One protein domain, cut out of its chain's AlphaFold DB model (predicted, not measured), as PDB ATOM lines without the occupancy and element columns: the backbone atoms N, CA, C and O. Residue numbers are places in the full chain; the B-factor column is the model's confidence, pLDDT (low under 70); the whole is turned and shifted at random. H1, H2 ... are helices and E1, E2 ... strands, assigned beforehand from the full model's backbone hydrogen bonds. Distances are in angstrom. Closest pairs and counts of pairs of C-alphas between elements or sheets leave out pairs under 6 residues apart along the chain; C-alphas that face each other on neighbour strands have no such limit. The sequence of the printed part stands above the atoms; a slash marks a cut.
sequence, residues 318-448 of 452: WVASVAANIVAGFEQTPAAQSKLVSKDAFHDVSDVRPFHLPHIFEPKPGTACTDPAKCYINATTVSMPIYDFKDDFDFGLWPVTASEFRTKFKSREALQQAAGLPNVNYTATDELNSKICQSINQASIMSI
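What this domain is: This is residues 318 to 448 of the 452 residues of an uncharacterized protein of Symbiodinium microadriaticum (UniProt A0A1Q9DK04). A small three-stranded sheet, E1 E3 E2, is covered on one face by helices H1 and H2, and its inner strand E3 runs on into a two-stranded hairpin, E4 and E5, whose long link reaches far from the body and sticks out at residues 392 to 397. H4 packs on H1, away from the three-stranded sheet, and H3 packs on H2. The printed part has 131 residues with four named helices and five named strands in the order H1 E1 E2 E3 E4 E5 H2 H3 H4; the sheet E1 E3 E2 is mixed, and E4 and E5 are antiparallel. The class is mixed, helices and strands, with under half of the residues in named elements. The whole is only just compact, close to loose, with a radius of gyration of the C-alphas of 16.7 A, and elongated, spanning 58 by 34 by 25 A.

Where its parts are: H1, residues 318 to 328, begins at C-alpha 318 (187.215, 206.067, 122.688) and is 14.5 A long. E1 is residues 339 to 343, 13.2 A, and E2 is residues 360 to 362. E3, residues 376 to 380, is 13.5 A long, and E4, residues 382 to 386, is 13.1 A. E5 is residues 404 to 408, 13.2 A. H2 is residues 412 to 418 and H3 residues 426 to 431. H4, residues 435 to 446, is 16.1 A long and ends at C-alpha 446 (186.914, 200.567, 111.958).

How they stand to each other: E1 and E3 are parallel, with N 341 and O 377 2.8 A apart, within hydrogen-bond range. E2 and E3 form an antiparallel hairpin, with N 378 and O 362 at 2.9 A. H1 and H2 are on the same face of this sheet, two layers, helices over one face. H1 lies over E1 at a height over the sheet of 7.3 A; their closest C-alphas, of Ala 320 and Ser 342, are 5.0 A apart. H2 lies over E3 at a height of 10.0 A. E3 runs on into E4 at 46 degrees. E4 and E5 form a hairpin, with N 384 and O 406 at 2.8 A. H1 touches H4 at a shallow tilt of 32 degrees, only just short of steep, opposite ways; the closest C-alphas, of Ala 323 and Ile 440, are 5.6 A apart. H2 touches H3 at a steep tilt of 49 degrees, closest at Glu 413 and Tyr 426, whose C-alphas are 5.5 A apart. In H2 every O i to N i+4 pair is within hydrogen-bond range; H1 has 5 of 7, H3 1 of 2, H4 7 of 8.

The domain as a whole: The C-alphas farthest apart, of Thr 370 and Phe 393, are 57.6 A apart. The printed part has no cut. The links E1 to E2, E2 to E3 and E4 to E5 are long. Mean pLDDT of the printed part is 90.4; residues 390 to 391 and 447 to 448 are under 70.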
ATOM      1  N   TRP A 318     188.051 206.735 123.686       95.50
ATOM      2  CA  TRP A 318     187.215 206.067 122.688       95.50
ATOM      3  C   TRP A 318     185.760 205.935 123.156       95.50
ATOM      4  O   TRP A 318     184.829 206.246 122.406       95.50
ATOM      5  N   VAL A 319     185.537 205.549 124.416       96.62
ATOM      6  CA  VAL A 319     184.183 205.486 124.983       96.62
ATOM      7  C   VAL A 319     183.544 206.873 125.028       96.62
ATOM      8  O   VAL A 319     182.406 207.044 124.578       96.62
ATOM      9  N   ALA A 320     184.274 207.864 125.543       95.81
ATOM     10  CA  ALA A 320     183.783 209.223 125.736       95.81
ATOM     11  C   ALA A 320     183.431 209.931 124.415       95.81
ATOM     12  O   ALA A 320     182.421 210.632 124.339       95.81
ATOM     13  N   SER A 321     184.251 209.752 123.377       94.06
ATOM     14  CA  SER A 321     184.149 210.497 122.117       94.06
ATOM     15  C   SER A 321     183.421 209.738 121.006       94.06
ATOM     16  O   SER A 321     182.710 210.363 120.221       94.06
ATOM     17  N   VAL A 322     183.526 208.406 120.949       95.31
ATOM     18  CA  VAL A 322     182.945 207.593 119.868       95.31
ATOM     19  C   VAL A 322     181.713 206.844 120.359       95.31
ATOM     20  O   VAL A 322     180.602 207.095 119.885       95.31
ATOM     21  N   ALA A 323     181.875 205.950 121.337       96.31
ATOM     22  CA  ALA A 323     180.791 205.061 121.754       96.31
ATOM     23  C   ALA A 323     179.591 205.838 122.323       96.31
ATOM     24  O   ALA A 323     178.448 205.565 121.955       96.31
ATOM     25  N   ALA A 324     179.838 206.856 123.153       96.94
ATOM     26  CA  ALA A 324     178.782 207.688 123.728       96.94
ATOM     27  C   ALA A 324     177.961 208.430 122.654       96.94
ATOM     28  O   ALA A 324     176.736 208.512 122.763       96.94
ATOM     29  N   ASN A 325     178.603 208.914 121.584       96.62
ATOM     30  CA  ASN A 325     177.914 209.570 120.467       96.62
ATOM     31  C   ASN A 325     177.059 208.586 119.653       96.62
ATOM     32  O   ASN A 325     175.925 208.909 119.289       96.62
ATOM     33  N   ILE A 326     177.537 207.351 119.451       96.38
ATOM     34  CA  ILE A 326     176.729 206.281 118.842       96.38
ATOM     35  C   ILE A 326     175.494 205.992 119.704       96.38
ATOM     36  O   ILE A 326     174.392 205.854 119.170       96.38
ATOM     37  N   VAL A 327     175.637 205.939 121.034       96.62
ATOM     38  CA  VAL A 327     174.490 205.764 121.944       96.62
ATOM     39  C   VAL A 327     173.513 206.932 121.829       96.62
ATOM     40  O   VAL A 327     172.315 206.685 121.712       96.62
ATOM     41  N   ALA A 328     173.989 208.177 121.772       96.81
ATOM     42  CA  ALA A 328     173.135 209.356 121.618       96.81
ATOM     43  C   ALA A 328     172.287 209.323 120.332       96.81
ATOM     44  O   ALA A 328     171.088 209.617 120.357       96.81
ATOM     45  N   GLY A 329     172.893 208.917 119.210       95.31
ATOM     46  CA  GLY A 329     172.188 208.677 117.949       95.31
ATOM     47  C   GLY A 329     171.462 209.905 117.392       95.31
ATOM     48  O   GLY A 329     170.395 209.760 116.797       95.31
ATOM     49  N   PHE A 330     172.000 211.109 117.609       95.31
ATOM     50  CA  PHE A 330     171.345 212.358 117.211       95.31
ATOM     51  C   PHE A 330     171.215 212.530 115.697       95.31
ATOM     52  O   PHE A 330     170.225 213.098 115.242       95.31
ATOM     53  N   GLU A 331     172.162 212.000 114.920       93.31
ATOM     54  CA  GLU A 331     172.262 212.169 113.461       93.31
ATOM     55  C   GLU A 331     170.987 211.778 112.695       93.31
ATOM     56  O   GLU A 331     170.708 212.315 111.629       93.31
ATOM     57  N   GLN A 332     170.191 210.860 113.247       88.75
ATOM     58  CA  GLN A 332     168.969 210.339 112.625       88.75
ATOM     59  C   GLN A 332     167.695 211.025 113.141       88.75
ATOM     60  O   GLN A 332     166.592 210.503 112.988       88.75
ATOM     61  N   THR A 333     167.832 212.178 113.795       92.69
ATOM     62  CA  THR A 333     166.736 212.858 114.492       92.69
ATOM     63  C   THR A 333     166.711 214.353 114.162       92.69
ATOM     64  O   THR A 333     167.693 214.890 113.647       92.69
ATOM     65  N   PRO A 334     165.638 215.085 114.520       94.69
ATOM     66  CA  PRO A 334     165.642 216.549 114.455       94.69
ATOM     67  C   PRO A 334     166.748 217.210 115.296       94.69
ATOM     68  O   PRO A 334     167.042 218.385 115.098       94.69
ATOM     69  N   ALA A 335     167.377 216.463 116.208       94.06
ATOM     70  CA  ALA A 335     168.504 216.910 117.010       94.06
ATOM     71  C   ALA A 335     169.873 216.657 116.346       94.06
ATOM     72  O   ALA A 335     170.881 216.718 117.035       94.06
ATOM     73  N   ALA A 336     169.956 216.401 115.034       94.31
ATOM     74  CA  ALA A 336     171.205 216.043 114.337       94.31
ATOM     75  C   ALA A 336     172.377 217.035 114.500       94.31
ATOM     76  O   ALA A 336     173.524 216.667 114.275       94.31
ATOM     77  N   GLN A 337     172.106 218.285 114.888       93.75
ATOM     78  CA  GLN A 337     173.126 219.305 115.170       93.75
ATOM     79  C   GLN A 337     173.489 219.421 116.665       93.75
ATOM     80  O   GLN A 337     174.368 220.205 117.030       93.75
ATOM     81  N   SER A 338     172.831 218.648 117.534       95.38
ATOM     82  CA  SER A 338     173.160 218.553 118.955       95.38
ATOM     83  C   SER A 338     174.527 217.911 119.168       95.38
ATOM     84  O   SER A 338     174.935 217.022 118.423       95.38
ATOM     85  N   LYS A 339     175.225 218.336 120.223       95.94
ATOM     86  CA  LYS A 339     176.550 217.824 120.588       95.94
ATOM     87  C   LYS A 339     176.506 217.156 121.954       95.94
ATOM     88  O   LYS A 339     176.079 217.785 122.920       95.94
ATOM     89  N   LEU A 340     176.991 215.919 122.035       96.75
ATOM     90  CA  LEU A 340     177.281 215.256 123.302       96.75
ATOM     91  C   LEU A 340     178.766 215.420 123.633       96.75
ATOM     92  O   LEU A 340     179.634 215.017 122.862       96.75
ATOM     93  N   VAL A 341     179.045 215.973 124.807       95.75
ATOM     94  CA  VAL A 341     180.353 215.925 125.454       95.75
ATOM     95  C   VAL A 341     180.230 214.984 126.639       95.75
ATOM     96  O   VAL A 341     179.556 215.292 127.622       95.75
ATOM     97  N   SER A 342     180.852 213.815 126.524       95.38
ATOM     98  CA  SER A 342     180.904 212.838 127.606       95.38
ATOM     99  C   SER A 342     182.269 212.862 128.280       95.38
ATOM    100  O   SER A 342     183.292 212.985 127.609       95.38
ATOM    101  N   LYS A 343     182.292 212.699 129.602       94.38
ATOM    102  CA  LYS A 343     183.492 212.311 130.350       94.38
ATOM    103  C   LYS A 343     183.339 210.873 130.820       94.38
ATOM    104  O   LYS A 343     182.450 210.583 131.620       94.38
ATOM    105  N   ASP A 344     184.188 209.986 130.324       95.38
ATOM    106  CA  ASP A 344     184.252 208.617 130.830       95.38
ATOM    107  C   ASP A 344     185.023 208.547 132.148       95.38
ATOM    108  O   ASP A 344     185.768 209.468 132.437       95.38
ATOM    109  N   ALA A 345     184.846 207.497 132.946       93.06
ATOM    110  CA  ALA A 345     185.642 207.232 134.141       93.06
ATOM    111  C   ALA A 345     185.845 205.726 134.331       93.06
ATOM    112  O   ALA A 345     184.929 204.941 134.082       93.06
ATOM    113  N   PHE A 346     187.011 205.327 134.845       92.94
ATOM    114  CA  PHE A 346     187.295 203.923 135.132       92.94
ATOM    115  C   PHE A 346     186.816 203.503 136.521       92.94
ATOM    116  O   PHE A 346     187.387 203.936 137.519       92.94
ATOM    117  N   HIS A 347     185.811 202.626 136.574       89.69
ATOM    118  CA  HIS A 347     185.299 202.000 137.800       89.69
ATOM    119  C   HIS A 347     184.744 200.611 137.512       89.69
ATOM    120  O   HIS A 347     184.408 200.293 136.372       89.69
ATOM    121  N   ASP A 348     184.584 199.798 138.555       89.69
ATOM    122  CA  ASP A 348     183.783 198.583 138.448       89.69
ATOM    123  C   ASP A 348     182.345 198.972 138.082       89.69
ATOM    124  O   ASP A 348     181.648 199.656 138.831       89.69
ATOM    125  N   VAL A 349     181.873 198.530 136.918       91.00
ATOM    126  CA  VAL A 349     180.511 198.844 136.479       91.00
ATOM    127  C   VAL A 349     179.443 198.186 137.345       91.00
ATOM    128  O   VAL A 349     178.281 198.530 137.200       91.00
ATOM    129  N   SER A 350     179.748 197.233 138.217       88.06
ATOM    130  CA  SER A 350     178.791 196.728 139.205       88.06
ATOM    131  C   SER A 350     178.668 197.652 140.418       88.06
ATOM    132  O   SER A 350     177.635 197.633 141.094       88.06
ATOM    133  N   ASP A 351     179.665 198.507 140.642       83.44
ATOM    134  CA  ASP A 351     179.659 199.463 141.729       83.44
ATOM    135  C   ASP A 351     178.686 200.619 141.444       83.44
ATOM    136  O   ASP A 351     178.369 201.004 140.309       83.44
ATOM    137  N   VAL A 352     178.105 201.106 142.530       78.88
ATOM    138  CA  VAL A 352     177.193 202.248 142.576       78.88
ATOM    139  C   VAL A 352     177.525 203.160 143.763       78.88
ATOM    140  O   VAL A 352     176.744 204.068 144.067       78.88
ATOM    141  N   ARG A 353     178.624 202.881 144.487       74.12
ATOM    142  CA  ARG A 353     179.013 203.529 145.743       74.12
ATOM    143  C   ARG A 353     180.504 203.918 145.748       74.12
ATOM    144  O   ARG A 353     181.345 203.043 145.873       74.12
ATOM    145  N   PRO A 354     180.833 205.221 145.794       70.69
ATOM    146  CA  PRO A 354     179.911 206.357 145.785       70.69
ATOM    147  C   PRO A 354     179.180 206.464 144.437       70.69
ATOM    148  O   PRO A 354     179.465 205.729 143.501       70.69
ATOM    149  N   PHE A 355     178.168 207.328 144.339       75.75
ATOM    150  CA  PHE A 355     177.409 207.441 143.092       75.75
ATOM    151  C   PHE A 355     178.315 207.976 141.973       75.75
ATOM    152  O   PHE A 355     178.574 209.174 141.927       75.75
ATOM    153  N   HIS A 356     178.751 207.094 141.074       79.62
ATOM    154  CA  HIS A 356     179.506 207.432 139.861       79.62
ATOM    155  C   HIS A 356     178.773 207.020 138.573       79.62
ATOM    156  O   HIS A 356     179.329 207.119 137.487       79.62
ATOM    157  N   LEU A 357     177.505 206.592 138.660       86.75
ATOM    158  CA  LEU A 357     176.710 206.160 137.502       86.75
ATOM    159  C   LEU A 357     176.609 207.250 136.424       86.75
ATOM    160  O   LEU A 357     176.523 208.425 136.782       86.75
ATOM    161  N   PRO A 358     176.492 206.884 135.131       92.50
ATOM    162  CA  PRO A 358     176.304 207.847 134.049       92.50
ATOM    163  C   PRO A 358     175.243 208.884 134.395       92.50
ATOM    164  O   PRO A 358     174.178 208.527 134.914       92.50
ATOM    165  N   HIS A 359     175.506 210.158 134.123       92.38
ATOM    166  CA  HIS A 359     174.623 211.270 134.477       92.38
ATOM    167  C   HIS A 359     174.599 212.326 133.369       92.38
ATOM    168  O   HIS A 359     175.607 212.516 132.707       92.38
ATOM    169  N   ILE A 360     173.456 212.992 133.162       94.94
ATOM    170  CA  ILE A 360     173.364 214.184 132.304       94.94
ATOM    171  C   ILE A 360     173.467 215.387 133.233       94.94
ATOM    172  O   ILE A 360     172.619 215.551 134.104       94.94
ATOM    173  N   PHE A 361     174.512 216.188 133.085       91.62
ATOM    174  CA  PHE A 361     174.752 217.380 133.896       91.62
ATOM    175  C   PHE A 361     174.170 218.627 133.242       91.62
ATOM    176  O   PHE A 361     173.606 219.477 133.932       91.62
ATOM    177  N   GLU A 362     174.283 218.706 131.918       93.50
ATOM    178  CA  GLU A 362     173.724 219.784 131.111       93.50
ATOM    179  C   GLU A 362     172.971 219.170 129.924       93.50
ATOM    180  O   GLU A 362     173.515 218.257 129.301       93.50
ATOM    181  N   PRO A 363     171.736 219.610 129.623       94.50
ATOM    182  CA  PRO A 363     170.920 220.507 130.443       94.50
ATOM    183  C   PRO A 363     170.633 219.906 131.831       94.50
ATOM    184  O   PRO A 363     170.834 218.713 132.063       94.50
ATOM    185  N   LYS A 364     170.206 220.744 132.785       90.00
ATOM    186  CA  LYS A 364     169.973 220.319 134.176       90.00
ATOM    187  C   LYS A 364     169.088 219.060 134.201       90.00
ATOM    188  O   LYS A 364     168.095 219.031 133.469       90.00
ATOM    189  N   PRO A 365     169.361 218.061 135.061       84.25
ATOM    190  CA  PRO A 365     168.531 216.865 135.163       84.25
ATOM    191  C   PRO A 365     167.030 217.173 135.224       84.25
ATOM    192  O   PRO A 365     166.591 217.982 136.047       84.25
ATOM    193  N   GLY A 366     166.252 216.519 134.358       84.81
ATOM    194  CA  GLY A 366     164.805 216.732 134.230       84.81
ATOM    195  C   GLY A 366     164.402 217.945 133.382       84.81
ATOM    196  O   GLY A 366     163.223 218.278 133.332       84.81
ATOM    197  N   THR A 367     165.357 218.609 132.729       93.12
ATOM    198  CA  THR A 367     165.105 219.673 131.750       93.12
ATOM    199  C   THR A 367     165.611 219.261 130.370       93.12
ATOM    200  O   THR A 367     166.349 218.286 130.238       93.12
ATOM    201  N   ALA A 368     165.196 220.003 129.348       96.06
ATOM    202  CA  ALA A 368     165.576 219.769 127.966       96.06
ATOM    203  C   ALA A 368     166.029 221.074 127.314       96.06
ATOM    204  O   ALA A 368     165.631 222.166 127.734       96.06
ATOM    205  N   CYS A 369     166.842 220.960 126.271       96.06
ATOM    206  CA  CYS A 369     167.144 222.081 125.398       96.06
ATOM    207  C   CYS A 369     165.871 222.622 124.738       96.06
ATOM    208  O   CYS A 369     164.976 221.873 124.351       96.06
ATOM    209  N   THR A 370     165.804 223.943 124.597       94.12
ATOM    210  CA  THR A 370     164.698 224.632 123.918       94.12
ATOM    211  C   THR A 370     164.804 224.542 122.398       94.12
ATOM    212  O   THR A 370     163.781 224.541 121.719       94.12
ATOM    213  N   ASP A 371     166.029 224.466 121.871       92.06
ATOM    214  CA  ASP A 371     166.331 224.307 120.448       92.06
ATOM    215  C   ASP A 371     167.112 222.996 120.220       92.06
ATOM    216  O   ASP A 371     168.317 222.944 120.495       92.06
ATOM    217  N   PRO A 372     166.455 221.941 119.705       87.12
ATOM    218  CA  PRO A 372     167.109 220.672 119.388       87.12
ATOM    219  C   PRO A 372     168.219 220.777 118.338       87.12
ATOM    220  O   PRO A 372     169.115 219.934 118.302       87.12
ATOM    221  N   ALA A 373     168.214 221.814 117.497       85.88
ATOM    222  CA  ALA A 373     169.269 222.021 116.510       85.88
ATOM    223  C   ALA A 373     170.541 222.639 117.122       85.88
ATOM    224  O   ALA A 373     171.568 222.724 116.457       85.88
ATOM    225  N   LYS A 374     170.511 223.093 118.380       86.75
ATOM    226  CA  LYS A 374     171.657 223.755 119.031       86.75
ATOM    227  C   LYS A 374     171.884 223.272 120.458       86.75
ATOM    228  O   LYS A 374     172.411 224.015 121.285       86.75
ATOM    229  N   CYS A 375     171.481 222.041 120.764       94.81
ATOM    230  CA  CYS A 375     171.645 221.515 122.108       94.81
ATOM    231  C   CYS A 375     173.092 221.096 122.381       94.81
ATOM    232  O   CYS A 375     173.749 220.446 121.564       94.81
ATOM    233  N   TYR A 376     173.564 221.444 123.571       96.06
ATOM    234  CA  TYR A 376     174.811 220.956 124.132       96.06
ATOM    235  C   TYR A 376     174.482 220.084 125.336       96.06
ATOM    236  O   TYR A 376     173.812 220.541 126.264       96.06
ATOM    237  N   ILE A 377     174.936 218.834 125.301       96.69
ATOM    238  CA  ILE A 377     174.703 217.864 126.362       96.69
ATOM    239  C   ILE A 377     176.037 217.508 126.996       96.69
ATOM    240  O   ILE A 377     176.925 216.993 126.324       96.69
ATOM    241  N   ASN A 378     176.159 217.755 128.296       95.88
ATOM    242  CA  ASN A 378     177.294 217.329 129.102       95.88
ATOM    243  C   ASN A 378     176.879 216.107 129.918       95.88
ATOM    244  O   ASN A 378     175.931 216.186 130.706       95.88
ATOM    245  N   ALA A 379     177.572 214.987 129.742       95.56
ATOM    246  CA  ALA A 379     177.265 213.748 130.436       95.56
ATOM    247  C   ALA A 379     178.520 213.030 130.940       95.56
ATOM    248  O   ALA A 379     179.648 213.392 130.616       95.56
ATOM    249  N   THR A 380     178.316 211.990 131.744       94.31
ATOM    250  CA  THR A 380     179.373 211.038 132.098       94.31
ATOM    251  C   THR A 380     179.032 209.622 131.668       94.31
ATOM    252  O   THR A 380     177.857 209.248 131.604       94.31
ATOM    253  N   THR A 381     180.071 208.827 131.428       95.50
ATOM    254  CA  THR A 381     180.023 207.367 131.273       95.50
ATOM    255  C   THR A 381     180.919 206.706 132.317       95.50
ATOM    256  O   THR A 381     181.674 207.381 133.017       95.50
ATOM    257  N   VAL A 382     180.772 205.391 132.473       94.50
ATOM    258  CA  VAL A 382     181.637 204.591 133.348       94.50
ATOM    259  C   VAL A 382     182.052 203.336 132.613       94.50
ATOM    260  O   VAL A 382     181.176 202.586 132.173       94.50
ATOM    261  N   SER A 383     183.352 203.072 132.568       95.69
ATOM    262  CA  SER A 383     183.927 201.895 131.933       95.69
ATOM    263  C   SER A 383     184.751 201.059 132.905       95.69
ATOM    264  O   SER A 383     185.477 201.567 133.752       95.69
ATOM    265  N   MET A 384     184.671 199.746 132.730       94.69
ATOM    266  CA  MET A 384     185.506 198.748 133.377       94.69
ATOM    267  C   MET A 384     186.245 197.985 132.272       94.69
ATOM    268  O   MET A 384     185.642 197.107 131.642       94.69
ATOM    269  N   PRO A 385     187.516 198.320 131.996       93.62
ATOM    270  CA  PRO A 385     188.340 197.512 131.113       93.62
ATOM    271  C   PRO A 385     188.607 196.157 131.773       93.62
ATOM    272  O   PRO A 385     189.006 196.076 132.938       93.62
ATOM    273  N   ILE A 386     188.367 195.087 131.029       92.56
ATOM    274  CA  ILE A 386     188.622 193.709 131.428       92.56
ATOM    275  C   ILE A 386     189.880 193.260 130.699       92.56
ATOM    276  O   ILE A 386     189.904 193.182 129.473       92.56
ATOM    277  N   TYR A 387     190.925 192.983 131.466       88.00
ATOM    278  CA  TYR A 387     192.196 192.497 130.951       88.00
ATOM    279  C   TYR A 387     192.291 190.987 131.141       88.00
ATOM    280  O   TYR A 387     191.761 190.440 132.113       88.00
ATOM    281  N   ASP A 388     193.007 190.326 130.237       81.88
ATOM    282  CA  ASP A 388     193.344 188.918 130.407       81.88
ATOM    283  C   ASP A 388     194.279 188.723 131.615       81.88
ATOM    284  O   ASP A 388     194.944 189.654 132.086       81.88
ATOM    285  N   PHE A 389     194.323 187.495 132.143       70.31
ATOM    286  CA  PHE A 389     195.196 187.166 133.267       70.31
ATOM    287  C   PHE A 389     196.654 187.473 132.925       70.31
ATOM    288  O   PHE A 389     197.178 187.067 131.886       70.31
ATOM    289  N   LYS A 390     197.300 188.200 133.835       64.94
ATOM    290  CA  LYS A 390     198.674 188.648 133.677       64.94
ATOM    291  C   LYS A 390     199.637 187.462 133.694       64.94
ATOM    292  O   LYS A 390     199.493 186.530 134.479       64.94
ATOM    293  N   ASP A 391     200.679 187.576 132.886       64.25
ATOM    294  CA  ASP A 391     201.917 186.841 133.100       64.25
ATOM    295  C   ASP A 391     202.691 187.456 134.265       64.25
ATOM    296  O   ASP A 391     203.252 188.551 134.142       64.25
ATOM    297  N   ASP A 392     202.704 186.767 135.406       70.38
ATOM    298  CA  ASP A 392     203.433 187.196 136.603       70.38
ATOM    299  C   ASP A 392     204.930 187.423 136.332       70.38
ATOM    300  O   ASP A 392     205.568 188.214 137.032       70.38
ATOM    301  N   PHE A 393     205.481 186.796 135.287       73.94
ATOM    302  CA  PHE A 393     206.875 186.958 134.889       73.94
ATOM    303  C   PHE A 393     207.124 188.103 133.893       73.94
ATOM    304  O   PHE A 393     208.280 188.464 133.677       73.94
ATOM    305  N   ASP A 394     206.071 188.724 133.341       83.31
ATOM    306  CA  ASP A 394     206.148 189.851 132.396       83.31
ATOM    307  C   ASP A 394     206.956 189.531 131.117       83.31
ATOM    308  O   ASP A 394     207.664 190.395 130.603       83.31
ATOM    309  N   PHE A 395     206.833 188.309 130.573       82.19
ATOM    310  CA  PHE A 395     207.512 187.909 129.328       82.19
ATOM    311  C   PHE A 395     206.899 188.533 128.069       82.19
ATOM    312  O   PHE A 395     207.486 188.457 126.997       82.19
ATOM    313  N   GLY A 396     205.711 189.137 128.184       85.00
ATOM    314  CA  GLY A 396     205.044 189.846 127.087       85.00
ATOM    315  C   GLY A 396     204.380 188.957 126.028       85.00
ATOM    316  O   GLY A 396     203.981 189.458 124.977       85.00
ATOM    317  N   LEU A 397     204.202 187.664 126.328       86.19
ATOM    318  CA  LEU A 397     203.506 186.695 125.468       86.19
ATOM    319  C   LEU A 397     202.002 186.945 125.364       86.19
ATOM    320  O   LEU A 397     201.370 186.661 124.339       86.19
ATOM    321  N   TRP A 398     201.420 187.463 126.438       85.38
ATOM    322  CA  TRP A 398     199.985 187.651 126.558       85.38
ATOM    323  C   TRP A 398     199.568 189.033 126.057       85.38
ATOM    324  O   TRP A 398     200.343 189.986 126.184       85.38
ATOM    325  N   PRO A 399     198.354 189.162 125.492       86.38
ATOM    326  CA  PRO A 399     197.768 190.465 125.218       86.38
ATOM    327  C   PRO A 399     197.827 191.350 126.464       86.38
ATOM    328  O   PRO A 399     197.530 190.903 127.571       86.38
ATOM    329  N   VAL A 400     198.248 192.599 126.283       89.12
ATOM    330  CA  VAL A 400     198.354 193.561 127.387       89.12
ATOM    331  C   VAL A 400     197.188 194.550 127.423       89.12
ATOM    332  O   VAL A 400     196.906 195.100 128.480       89.12
ATOM    333  N   THR A 401     196.512 194.745 126.292       89.19
ATOM    334  CA  THR A 401     195.301 195.560 126.139       89.19
ATOM    335  C   THR A 401     194.068 194.793 126.615       89.19
ATOM    336  O   THR A 401     194.083 193.562 126.688       89.19
ATOM    337  N   ALA A 402     192.995 195.504 126.946       90.94
ATOM    338  CA  ALA A 402     191.753 194.901 127.405       90.94
ATOM    339  C   ALA A 402     191.126 193.999 126.327       90.94
ATOM    340  O   ALA A 402     191.098 194.339 125.143       90.94
ATOM    341  N   SER A 403     190.579 192.862 126.752       90.38
ATOM    342  CA  SER A 403     189.804 191.953 125.905       90.38
ATOM    343  C   SER A 403     188.314 192.314 125.869       90.38
ATOM    344  O   SER A 403     187.617 191.971 124.914       90.38
ATOM    345  N   GLU A 404     187.819 193.047 126.871       91.19
ATOM    346  CA  GLU A 404     186.438 193.530 126.950       91.19
ATOM    347  C   GLU A 404     186.384 194.912 127.624       91.19
ATOM    348  O   GLU A 404     187.138 195.205 128.548       91.19
ATOM    349  N   PHE A 405     185.439 195.751 127.197       93.19
ATOM    350  CA  PHE A 405     185.033 196.951 127.924       93.19
ATOM    351  C   PHE A 405     183.591 196.808 128.379       93.19
ATOM    352  O   PHE A 405     182.665 196.850 127.565       93.19
ATOM    353  N   ARG A 406     183.374 196.717 129.691       95.06
ATOM    354  CA  ARG A 406     182.022 196.852 130.236       95.06
ATOM    355  C   ARG A 406     181.762 198.316 130.472       95.06
ATOM    356  O   ARG A 406     182.487 198.942 131.232       95.06
ATOM    357  N   THR A 407     180.734 198.857 129.835       95.31
ATOM    358  CA  THR A 407     180.468 200.293 129.901       95.31
ATOM    359  C   THR A 407     179.011 200.563 130.223       95.31
ATOM    360  O   THR A 407     178.106 199.970 129.634       95.31
ATOM    361  N   LYS A 408     178.781 201.485 131.156       95.06
ATOM    362  CA  LYS A 408     177.469 202.065 131.423       95.06
ATOM    363  C   LYS A 408     177.353 203.388 130.674       95.06
ATOM    364  O   LYS A 408     178.168 204.290 130.856       95.06
ATOM    365  N   PHE A 409     176.279 203.522 129.905       95.56
ATOM    366  CA  PHE A 409     175.890 204.761 129.239       95.56
ATOM    367  C   PHE A 409     174.596 205.314 129.833       95.56
ATOM    368  O   PHE A 409     173.856 204.612 130.529       95.56
ATOM    369  N   LYS A 410     174.292 206.579 129.532       95.19
ATOM    370  CA  LYS A 410     172.913 207.060 129.620       95.19
ATOM    371  C   LYS A 410     172.085 206.524 128.461       95.19
ATOM    372  O   LYS A 410     172.611 206.378 127.364       95.19
ATOM    373  N   SER A 411     170.809 206.231 128.729       95.69
ATOM    374  CA  SER A 411     169.890 205.749 127.698       95.69
ATOM    375  C   SER A 411     169.788 206.762 126.563       95.69
ATOM    376  O   SER A 411     169.827 207.979 126.788       95.69
ATOM    377  N   ARG A 412     169.638 206.250 125.343       96.25
ATOM    378  CA  ARG A 412     169.417 207.062 124.149       96.25
ATOM    379  C   ARG A 412     168.168 207.914 124.323       96.25
ATOM    380  O   ARG A 412     168.207 209.100 124.015       96.25
ATOM    381  N   GLU A 413     167.105 207.333 124.877       96.56
ATOM    382  CA  GLU A 413     165.888 208.060 125.236       96.56
ATOM    383  C   GLU A 413     166.191 209.311 126.076       96.56
ATOM    384  O   GLU A 413     165.803 210.414 125.695       96.56
ATOM    385  N   ALA A 414     166.925 209.164 127.184       96.69
ATOM    386  CA  ALA A 414     167.216 210.278 128.083       96.69
ATOM    387  C   ALA A 414     168.076 211.354 127.405       96.69
ATOM    388  O   ALA A 414     167.845 212.544 127.613       96.69
ATOM    389  N   LEU A 415     169.048 210.949 126.583       97.38
ATOM    390  CA  LEU A 415     169.890 211.873 125.817       97.38
ATOM    391  C   LEU A 415     169.071 212.649 124.775       97.38
ATOM    392  O   LEU A 415     169.223 213.860 124.647       97.38
ATOM    393  N   GLN A 416     168.167 211.980 124.062       97.00
ATOM    394  CA  GLN A 416     167.302 212.600 123.057       97.00
ATOM    395  C   GLN A 416     166.234 213.508 123.680       97.00
ATOM    396  O   GLN A 416     165.981 214.600 123.170       97.00
ATOM    397  N   GLN A 417     165.658 213.117 124.817       97.06
ATOM    398  CA  GLN A 417     164.760 213.976 125.590       97.06
ATOM    399  C   GLN A 417     165.494 215.209 126.118       97.06
ATOM    400  O   GLN A 417     164.986 216.322 125.990       97.06
ATOM    401  N   ALA A 418     166.716 215.045 126.638       97.25
ATOM    402  CA  ALA A 418     167.566 216.170 127.027       97.25
ATOM    403  C   ALA A 418     167.882 217.087 125.832       97.25
ATOM    404  O   ALA A 418     167.936 218.306 125.993       97.25
ATOM    405  N   ALA A 419     167.986 216.528 124.622       97.38
ATOM    406  CA  ALA A 419     168.137 217.288 123.383       97.38
ATOM    407  C   ALA A 419     166.874 218.058 122.951       97.38
ATOM    408  O   ALA A 419     166.911 218.758 121.946       97.38
ATOM    409  N   GLY A 420     165.761 217.966 123.684       96.75
ATOM    410  CA  GLY A 420     164.513 218.658 123.346       96.75
ATOM    411  C   GLY A 420     163.582 217.862 122.435       96.75
ATOM    412  O   GLY A 420     162.604 218.421 121.940       96.75
ATOM    413  N   LEU A 421     163.841 216.568 122.212       96.12
ATOM    414  CA  LEU A 421     162.924 215.704 121.468       96.12
ATOM    415  C   LEU A 421     161.793 215.220 122.392       96.12
ATOM    416  O   LEU A 421     162.057 214.525 123.376       96.12
ATOM    417  N   PRO A 422     160.524 215.563 122.113       94.62
ATOM    418  CA  PRO A 422     159.406 215.094 122.920       94.62
ATOM    419  C   PRO A 422     159.057 213.638 122.585       94.62
ATOM    420  O   PRO A 422     159.242 213.189 121.456       94.62
ATOM    421  N   ASN A 423     158.464 212.923 123.547       94.19
ATOM    422  CA  ASN A 423     157.862 211.595 123.349       94.19
ATOM    423  C   ASN A 423     158.807 210.533 122.750       94.19
ATOM    424  O   ASN A 423     158.365 209.665 121.995       94.19
ATOM    425  N   VAL A 424     160.103 210.593 123.069       95.62
ATOM    426  CA  VAL A 424     161.061 209.549 122.676       95.62
ATOM    427  C   VAL A 424     160.645 208.225 123.322       95.62
ATOM    428  O   VAL A 424     160.343 208.188 124.510       95.62
ATOM    429  N   ASN A 425     160.585 207.151 122.535       95.44
ATOM    430  CA  ASN A 425     160.094 205.849 122.979       95.44
ATOM    431  C   ASN A 425     161.260 204.939 123.389       95.44
ATOM    432  O   ASN A 425     161.939 204.405 122.512       95.44
ATOM    433  N   TYR A 426     161.421 204.709 124.698       94.44
ATOM    434  CA  TYR A 426     162.441 203.820 125.269       94.44
ATOM    435  C   TYR A 426     162.495 202.434 124.616       94.44
ATOM    436  O   TYR A 426     163.571 201.938 124.281       94.44
ATOM    437  N   THR A 427     161.341 201.797 124.403       93.94
ATOM    438  CA  THR A 427     161.290 200.445 123.836       93.94
ATOM    439  C   THR A 427     161.877 200.417 122.422       93.94
ATOM    440  O   THR A 427     162.585 199.479 122.059       93.94
ATOM    441  N   ALA A 428     161.633 201.465 121.629       92.50
ATOM    442  CA  ALA A 428     162.166 201.588 120.277       92.50
ATOM    443  C   ALA A 428     163.636 202.036 120.243       92.50
ATOM    444  O   ALA A 428     164.397 201.566 119.398       92.50
ATOM    445  N   THR A 429     164.042 202.960 121.121       92.06
ATOM    446  CA  THR A 429     165.394 203.536 121.094       92.06
ATOM    447  C   THR A 429     166.431 202.689 121.812       92.06
ATOM    448  O   THR A 429     167.575 202.678 121.359       92.06
ATOM    449  N   ASP A 430     166.041 201.969 122.865       92.44
ATOM    450  CA  ASP A 430     166.940 201.295 123.801       92.44
ATOM    451  C   ASP A 430     166.615 199.793 123.931       92.44
ATOM    452  O   ASP A 430     167.432 198.962 123.540       92.44
ATOM    453  N   GLU A 431     165.424 199.426 124.425       88.12
ATOM    454  CA  GLU A 431     165.090 198.041 124.825       88.12
ATOM    455  C   GLU A 431     165.200 197.023 123.680       88.12
ATOM    456  O   GLU A 431     165.831 195.978 123.825       88.12
ATOM    457  N   LEU A 432     164.591 197.327 122.529       85.19
ATOM    458  CA  LEU A 432     164.584 196.442 121.360       85.19
ATOM    459  C   LEU A 432     165.705 196.772 120.366       85.19
ATOM    460  O   LEU A 432     165.817 196.133 119.316       85.19
ATOM    461  N   ASN A 433     166.548 197.760 120.670       82.25
ATOM    462  CA  ASN A 433     167.556 198.260 119.748       82.25
ATOM    463  C   ASN A 433     168.918 197.582 119.947       82.25
ATOM    464  O   ASN A 433     169.927 198.212 120.266       82.25
ATOM    465  N   SER A 434     168.966 196.278 119.676       83.94
ATOM    466  CA  SER A 434     170.202 195.482 119.749       83.94
ATOM    467  C   SER A 434     171.312 195.966 118.802       83.94
ATOM    468  O   SER A 434     172.485 195.634 118.991       83.94
ATOM    469  N   LYS A 435     170.974 196.794 117.803       89.44
ATOM    470  CA  LYS A 435     171.924 197.336 116.823       89.44
ATOM    471  C   LYS A 435     172.883 198.370 117.412       89.44
ATOM    472  O   LYS A 435     173.936 198.588 116.816       89.44
ATOM    473  N   ILE A 436     172.570 199.000 118.552       91.38
ATOM    474  CA  ILE A 436     173.466 199.998 119.170       91.38
ATOM    475  C   ILE A 436     174.785 199.341 119.571       91.38
ATOM    476  O   ILE A 436     175.842 199.775 119.121       91.38
ATOM    477  N   CYS A 437     174.726 198.253 120.343       89.75
ATOM    478  CA  CYS A 437     175.920 197.523 120.771       89.75
ATOM    479  C   CYS A 437     176.707 196.981 119.572       89.75
ATOM    480  O   CYS A 437     177.930 197.077 119.538       89.75
ATOM    481  N   GLN A 438     176.005 196.476 118.549       91.88
ATOM    482  CA  GLN A 438     176.640 196.048 117.303       91.88
ATOM    483  C   GLN A 438     177.387 197.202 116.617       91.88
ATOM    484  O   GLN A 438     178.510 197.011 116.164       91.88
ATOM    485  N   SER A 439     176.789 198.394 116.558       93.75
ATOM    486  CA  SER A 439     177.391 199.569 115.914       93.75
ATOM    487  C   SER A 439     178.623 200.064 116.674       93.75
ATOM    488  O   SER A 439     179.621 200.405 116.052       93.75
ATOM    489  N   ILE A 440     178.580 200.038 118.010       93.94
ATOM    490  CA  ILE A 440     179.723 200.367 118.874       93.94
ATOM    491  C   ILE A 440     180.886 199.397 118.619       93.94
ATOM    492  O   ILE A 440     182.004 199.833 118.359       93.94
ATOM    493  N   ASN A 441     180.614 198.090 118.606       91.38
ATOM    494  CA  ASN A 441     181.635 197.073 118.332       91.38
ATOM    495  C   ASN A 441     182.160 197.142 116.890       91.38
ATOM    496  O   ASN A 441     183.323 196.857 116.634       91.38
ATOM    497  N   GLN A 442     181.323 197.523 115.925       92.19
ATOM    498  CA  GLN A 442     181.775 197.717 114.550       92.19
ATOM    499  C   GLN A 442     182.683 198.948 114.425       92.19
ATOM    500  O   GLN A 442     183.674 198.906 113.693       92.19
ATOM    501  N   ALA A 443     182.361 200.024 115.148       92.19
ATOM    502  CA  ALA A 443     183.157 201.242 115.175       92.19
ATOM    503  C   ALA A 443     184.532 201.017 115.817       92.19
ATOM    504  O   ALA A 443     185.512 201.521 115.282       92.19
ATOM    505  N   SER A 444     184.641 200.213 116.886       87.81
ATOM    506  CA  SER A 444     185.947 199.915 117.503       87.81
ATOM    507  C   SER A 444     186.913 199.237 116.530       87.81
ATOM    508  O   SER A 444     188.106 199.517 116.559       87.81
ATOM    509  N   ILE A 445     186.401 198.401 115.620       82.75
ATOM    510  CA  ILE A 445     187.202 197.748 114.578       82.75
ATOM    511  C   ILE A 445     187.604 198.751 113.487       82.75
ATOM    512  O   ILE A 445     188.748 198.758 113.041       82.75
ATOM    513  N   MET A 446     186.677 199.612 113.051       76.75
ATOM    514  CA  MET A 446     186.914 200.567 111.958       76.75
ATOM    515  C   MET A 446     187.844 201.721 112.351       76.75
ATOM    516  O   MET A 446     188.620 202.184 111.514       76.75
ATOM    517  N   SER A 447     187.809 202.155 113.615       64.25
ATOM    518  CA  SER A 447     188.704 203.189 114.150       64.25
ATOM    519  C   SER A 447     190.185 202.790 114.108       64.25
ATOM    520  O   SER A 447     191.036 203.666 114.157       64.25
ATOM    521  N   ILE A 448     190.499 201.495 113.976       55.88
ATOM    522  CA  ILE A 448     191.875 200.978 113.876       55.88
ATOM    523  C   ILE A 448     192.398 201.034 112.426       55.88
ATOM    524  O   ILE A 448     193.602 201.042 112.193       55.88
TER     525      ILE A 448